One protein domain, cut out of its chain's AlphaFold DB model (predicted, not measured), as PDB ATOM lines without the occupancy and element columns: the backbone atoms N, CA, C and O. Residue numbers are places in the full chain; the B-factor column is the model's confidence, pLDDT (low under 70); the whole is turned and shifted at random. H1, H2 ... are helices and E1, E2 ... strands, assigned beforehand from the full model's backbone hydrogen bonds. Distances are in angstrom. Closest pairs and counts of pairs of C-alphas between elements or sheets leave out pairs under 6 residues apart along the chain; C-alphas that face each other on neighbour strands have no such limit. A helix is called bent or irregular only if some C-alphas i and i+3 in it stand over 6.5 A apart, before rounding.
ATOM      1  N   LEU A   6     185.983 294.350 169.044       84.00
ATOM      2  CA  LEU A   6     184.795 293.605 169.465       84.00
ATOM      3  C   LEU A   6     184.867 292.196 168.894       84.00
ATOM      4  O   LEU A   6     185.156 292.025 167.711       84.00
ATOM      5  N   ILE A   7     184.564 291.206 169.727       84.81
ATOM      6  CA  ILE A   7     184.531 289.796 169.347       84.81
ATOM      7  C   ILE A   7     183.125 289.278 169.617       84.81
ATOM      8  O   ILE A   7     182.625 289.409 170.732       84.81
ATOM      9  N   ASP A   8     182.508 288.687 168.601       87.38
ATOM     10  CA  ASP A   8     181.195 288.057 168.704       87.38
ATOM     11  C   ASP A   8     181.264 286.611 168.216       87.38
ATOM     12  O   ASP A   8     181.834 286.344 167.159       87.38
ATOM     13  N   VAL A   9     180.710 285.673 168.981       86.75
ATOM     14  CA  VAL A   9     180.752 284.241 168.657       86.75
ATOM     15  C   VAL A   9     179.617 283.911 167.696       86.75
ATOM     16  O   VAL A   9     178.450 284.080 168.030       86.75
ATOM     17  N   ILE A  10     179.953 283.386 166.518       90.50
ATOM     18  CA  ILE A  10     178.980 283.135 165.442       90.50
ATOM     19  C   ILE A  10     178.730 281.655 165.160       90.50
ATOM     20  O   ILE A  10     177.804 281.315 164.430       90.50
ATOM     21  N   GLY A  11     179.540 280.760 165.721       87.31
ATOM     22  CA  GLY A  11     179.382 279.332 165.478       87.31
ATOM     23  C   GLY A  11     180.332 278.487 166.306       87.31
ATOM     24  O   GLY A  11     181.343 278.976 166.798       87.31
ATOM     25  N   ASN A  12     180.009 277.206 166.444       89.94
ATOM     26  CA  ASN A  12     180.899 276.219 167.048       89.94
ATOM     27  C   ASN A  12     181.583 275.417 165.941       89.94
ATOM     28  O   ASN A  12     181.030 275.280 164.848       89.94
ATOM     29  N   VAL A  13     182.752 274.866 166.243       87.94
ATOM     30  CA  VAL A  13     183.428 273.933 165.342       87.94
ATOM     31  C   VAL A  13     182.860 272.532 165.561       87.94
ATOM     32  O   VAL A  13     182.624 272.106 166.695       87.94
ATOM     33  N   TYR A  14     182.620 271.826 164.464       90.06
ATOM     34  CA  TYR A  14     182.207 270.430 164.463       90.06
ATOM     35  C   TYR A  14     183.089 269.659 163.494       90.06
ATOM     36  O   TYR A  14     183.462 270.188 162.446       90.06
ATOM     37  N   LYS A  15     183.367 268.402 163.829       90.38
ATOM     38  CA  LYS A  15     184.013 267.457 162.923       90.38
ATOM     39  C   LYS A  15     183.100 266.282 162.639       90.38
ATOM     40  O   LYS A  15     182.417 265.784 163.537       90.38
ATOM     41  N   GLU A  16     183.120 265.830 161.396       92.00
ATOM     42  CA  GLU A  16     182.486 264.576 161.015       92.00
ATOM     43  C   GLU A  16     183.250 263.407 161.639       92.00
ATOM     44  O   GLU A  16     184.481 263.383 161.684       92.00
ATOM     45  N   THR A  17     182.506 262.434 162.146       90.50
ATOM     46  CA  THR A  17     183.066 261.225 162.765       90.50
ATOM     47  C   THR A  17     183.379 260.129 161.745       90.50
ATOM     48  O   THR A  17     184.065 259.165 162.076       90.50
ATOM     49  N   GLY A  18     182.891 260.272 160.508       89.50
ATOM     50  CA  GLY A  18     182.911 259.228 159.481       89.50
ATOM     51  C   GLY A  18     181.765 258.215 159.599       89.50
ATOM     52  O   GLY A  18     181.643 257.346 158.738       89.50
ATOM     53  N   GLU A  19     180.921 258.323 160.629       94.38
ATOM     54  CA  GLU A  19     179.705 257.524 160.793       94.38
ATOM     55  C   GLU A  19     178.492 258.220 160.155       94.38
ATOM     56  O   GLU A  19     178.439 259.450 160.058       94.38
ATOM     57  N   LEU A  20     177.504 257.422 159.742       94.94
ATOM     58  CA  LEU A  20     176.216 257.893 159.237       94.94
ATOM     59  C   LEU A  20     175.097 257.505 160.210       94.94
ATOM     60  O   LEU A  20     175.160 256.452 160.849       94.94
ATOM     61  N   THR A  21     174.062 258.335 160.305       91.38
ATOM     62  CA  THR A  21     172.817 258.001 161.005       91.38
ATOM     63  C   THR A  21     172.036 256.922 160.245       91.38
ATOM     64  O   THR A  21     172.360 256.585 159.105       91.38
ATOM     65  N   GLU A  22     170.968 256.389 160.847       92.69
ATOM     66  CA  GLU A  22     170.067 255.430 160.180       92.69
ATOM     67  C   GLU A  22     169.426 256.002 158.901       92.69
ATOM     68  O   GLU A  22     169.127 255.250 157.974       92.69
ATOM     69  N   ASP A  23     169.296 257.329 158.824       94.12
ATOM     70  CA  ASP A  23     168.790 258.061 157.658       94.12
ATOM     71  C   ASP A  23     169.890 258.398 156.630       94.12
ATOM     72  O   ASP A  23     169.605 258.968 155.577       94.12
ATOM     73  N   GLY A  24     171.150 258.037 156.905       92.12
ATOM     74  CA  GLY A  24     172.293 258.279 156.021       92.12
ATOM     75  C   GLY A  24     172.939 259.663 156.152       92.12
ATOM     76  O   GLY A  24     173.774 260.012 155.320       92.12
ATOM     77  N   GLU A  25     172.587 260.443 157.175       92.25
ATOM     78  CA  GLU A  25     173.172 261.767 157.432       92.25
ATOM     79  C   GLU A  25     174.501 261.645 158.202       92.25
ATOM     80  O   GLU A  25     174.634 260.763 159.053       92.25
ATOM     81  N   PRO A  26     175.495 262.516 157.961       90.44
ATOM     82  CA  PRO A  26     176.775 262.460 158.661       90.44
ATOM     83  C   PRO A  26     176.633 262.777 160.153       90.44
ATOM     84  O   PRO A  26     176.003 263.758 160.556       90.44
ATOM     85  N   VAL A  27     177.273 261.963 160.995       93.50
ATOM     86  CA  VAL A  27     177.343 262.205 162.439       93.50
ATOM     87  C   VAL A  27     178.496 263.158 162.737       93.50
ATOM     88  O   VAL A  27     179.670 262.830 162.534       93.50
ATOM     89  N   CYS A  28     178.160 264.326 163.282       92.12
ATOM     90  CA  CYS A  28     179.116 265.355 163.676       92.12
ATOM     91  C   CYS A  28     179.251 265.441 165.200       92.12
ATOM     92  O   CYS A  28     178.255 265.446 165.924       92.12
ATOM     93  N   VAL A  29     180.482 265.590 165.691       93.00
ATOM     94  CA  VAL A  29     180.770 265.861 167.108       93.00
ATOM     95  C   VAL A  29     181.369 267.246 167.271       93.00
ATOM     96  O   VAL A  29     182.130 267.716 166.424       93.00
ATOM     97  N   LYS A  30     181.003 267.917 168.367       91.81
ATOM     98  CA  LYS A  30     181.541 269.235 168.700       91.81
ATOM     99  C   LYS A  30     183.042 269.119 168.962       91.81
ATOM    100  O   LYS A  30     183.470 268.241 169.708       91.81
ATOM    101  N   GLU A  31     183.811 270.013 168.362       92.50
ATOM    102  CA  GLU A  31     185.246 270.137 168.589       92.50
ATOM    103  C   GLU A  31     185.556 271.397 169.405       92.50
ATOM    104  O   GLU A  31     184.727 272.306 169.523       92.50
ATOM    105  N   ASP A  32     186.746 271.428 170.001       90.38
ATOM    106  CA  ASP A  32     187.234 272.603 170.706       90.38
ATOM    107  C   ASP A  32     187.483 273.737 169.710       90.38
ATOM    108  O   ASP A  32     188.295 273.631 168.793       90.38
ATOM    109  N   GLY A  33     186.762 274.840 169.905       85.94
ATOM    110  CA  GLY A  33     186.865 276.026 169.068       85.94
ATOM    111  C   GLY A  33     185.509 276.608 168.691       85.94
ATOM    112  O   GLY A  33     184.450 275.985 168.820       85.94
ATOM    113  N   TYR A  34     185.546 277.849 168.230       85.69
ATOM    114  CA  TYR A  34     184.374 278.578 167.779       85.69
ATOM    115  C   TYR A  34     184.777 279.606 166.725       85.69
ATOM    116  O   TYR A  34     185.889 280.130 166.727       85.69
ATOM    117  N   PHE A  35     183.851 279.890 165.819       83.19
ATOM    118  CA  PHE A  35     183.997 280.964 164.852       83.19
ATOM    119  C   PHE A  35     183.592 282.276 165.508       83.19
ATOM    120  O   PHE A  35     182.588 282.334 166.228       83.19
ATOM    121  N   VAL A  36     184.350 283.335 165.233       83.50
ATOM    122  CA  VAL A  36     184.048 284.684 165.709       83.50
ATOM    123  C   VAL A  36     184.018 285.687 164.573       83.50
ATOM    124  O   VAL A  36     184.808 285.608 163.636       83.50
ATOM    125  N   ASN A  37     183.155 286.683 164.710       84.44
ATOM    126  CA  ASN A  37     183.324 287.954 164.033       84.44
ATOM    127  C   ASN A  37     184.209 288.846 164.898       84.44
ATOM    128  O   ASN A  37     183.877 289.119 166.051       84.44
ATOM    129  N   VAL A  38     185.300 289.345 164.321       80.62
ATOM    130  CA  VAL A  38     186.124 290.382 164.945       80.62
ATOM    131  C   VAL A  38     185.858 291.702 164.240       80.62
ATOM    132  O   VAL A  38     185.997 291.807 163.022       80.62
ATOM    133  N   ARG A  39     185.467 292.725 164.999       82.88
ATOM    134  CA  ARG A  39     185.359 294.101 164.514       82.88
ATOM    135  C   ARG A  39     186.457 294.928 165.146       82.88
ATOM    136  O   ARG A  39     186.530 295.022 166.366       82.88
ATOM    137  N   ILE A  40     187.270 295.549 164.310       80.56
ATOM    138  CA  ILE A  40     188.363 296.397 164.767       80.56
ATOM    139  C   ILE A  40     187.836 297.826 164.868       80.56
ATOM    140  O   ILE A  40     187.299 298.356 163.897       80.56
ATOM    141  N   ILE A  41     187.921 298.407 166.063       82.81
ATOM    142  CA  ILE A  41     187.485 299.780 166.345       82.81
ATOM    143  C   ILE A  41     188.670 300.737 166.195       82.81
ATOM    144  O   ILE A  41     188.511 301.826 165.648       82.81
ATOM    145  N   ASN A  42     189.851 300.318 166.654       77.50
ATOM    146  CA  ASN A  42     191.084 301.092 166.585       77.50
ATOM    147  C   ASN A  42     192.197 300.245 165.961       77.50
ATOM    148  O   ASN A  42     192.582 299.205 166.497       77.50
ATOM    149  N   ASP A  43     192.707 300.691 164.817       72.75
ATOM    150  CA  ASP A  43     193.661 299.940 164.008       72.75
ATOM    151  C   ASP A  43     195.122 300.074 164.469       72.75
ATOM    152  O   ASP A  43     195.973 299.272 164.085       72.75
ATOM    153  N   SER A  44     195.404 301.027 165.361       75.81
ATOM    154  CA  SER A  44     196.755 301.315 165.862       75.81
ATOM    155  C   SER A  44     197.438 300.152 166.597       75.81
ATOM    156  O   SER A  44     198.657 300.178 166.758       75.81
ATOM    157  N   GLN A  45     196.686 299.126 167.020       67.88
ATOM    158  CA  GLN A  45     197.207 297.937 167.713       67.88
ATOM    159  C   GLN A  45     197.016 296.621 166.936       67.88
ATOM    160  O   GLN A  45     197.322 295.554 167.470       67.88
ATOM    161  N   ILE A  46     196.538 296.665 165.682       67.88
ATOM    162  CA  ILE A  46     196.249 295.455 164.884       67.88
ATOM    163  C   ILE A  46     197.479 294.571 164.742       67.88
ATOM    164  O   ILE A  46     197.378 293.377 165.003       67.88
ATOM    165  N   SER A  47     198.623 295.147 164.361       66.06
ATOM    166  CA  SER A  47     199.857 294.377 164.168       66.06
ATOM    167  C   SER A  47     200.193 293.599 165.440       66.06
ATOM    168  O   SER A  47     200.185 292.378 165.436       66.06
ATOM    169  N   SER A  48     200.263 294.261 166.598       70.06
ATOM    170  CA  SER A  48     200.556 293.567 167.861       70.06
ATOM    171  C   SER A  48     199.540 292.493 168.280       70.06
ATOM    172  O   SER A  48     199.910 291.577 169.006       70.06
ATOM    173  N   LEU A  49     198.269 292.603 167.875       68.94
ATOM    174  CA  LEU A  49     197.217 291.655 168.267       68.94
ATOM    175  C   LEU A  49     197.167 290.412 167.373       68.94
ATOM    176  O   LEU A  49     196.730 289.356 167.828       68.94
ATOM    177  N   PHE A  50     197.589 290.539 166.115       71.44
ATOM    178  CA  PHE A  50     197.459 289.483 165.114       71.44
ATOM    179  C   PHE A  50     198.794 289.014 164.529       71.44
ATOM    180  O   PHE A  50     198.779 288.050 163.783       71.44
ATOM    181  N   ASP A  51     199.936 289.613 164.878       66.75
ATOM    182  CA  ASP A  51     201.247 289.239 164.315       66.75
ATOM    183  C   ASP A  51     201.631 287.766 164.581       66.75
ATOM    184  O   ASP A  51     202.315 287.153 163.763       66.75
ATOM    185  N   GLU A  52     201.173 287.165 165.689       64.94
ATOM    186  CA  GLU A  52     201.395 285.736 165.992       64.94
ATOM    187  C   GLU A  52     200.365 284.798 165.337       64.94
ATOM    188  O   GLU A  52     200.564 283.582 165.290       64.94
TER     189      GLU A  52
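What this domain is: This is residues 6 to 52 of the 65 residues of an uncharacterized protein of Escherichia coli (UniProt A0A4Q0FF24). One long, narrow hairpin of two bent strands, E1 and E2, makes nearly the whole length of the domain, with the turn of residues 21 to 25 at one end. At the other end residues 42 to 52, with the short helix H1, stick out and fold back alongside no other part. The printed part has 47 residues with two named strands and one named helix, in the order E1, E2, H1; the sheet, E1 - E2, is antiparallel and the class is mixed, helices and strands. The whole is extended, a rod spanning 53 by 19 by 12 A, with a radius of gyration of the C-alphas of 17.1 A.

Where its parts are: E1, residues 6 to 20, begins with C-alpha 6 at (184.795, 293.605, 169.465), measures 38.1 A from first to last C-alpha and bends by 64 degrees at residue 17. E2, residues 26 to 40, measures 36.4 A and bends by 72 degrees at residue 29. H1, residues 43 to 50, measures 11.2 A and ends with C-alpha 50 at (197.459, 289.483, 165.114). H1 is irregular: C-alphas 44 and 47 are 7.8 A apart.

How they stand to each other: E1 and E2 form a hairpin, with 163 degrees between their directions. N 8 and O 37, at 2.9 A, and N 27 and O 19, at 2.9 A, are within hydrogen-bond range. C-alphas 12 and 34 face each other at 4.3 A. The closest C-alphas of E2 and H1 are those of Ile 40 and Ile 46, 7.9 A apart. E1 and H1 are apart. In H1, 2 of 4 O i to N i+4 pairs and 4 of 5 O i to N i+3 pairs are within hydrogen-bond range.

The domain as a whole: The two C-alphas farthest apart, those of Glu 22 and Ser 44, are 53.4 A from each other. The printed part has no cut, and both links, E1 to E2 and E2 to H1, are tight. Residues 42 to 52, of which 43 to 50 belong to H1, stand free. Mean pLDDT of the printed part is 84.4; residues 45 to 47, 49 and 51 to 52 are under 70.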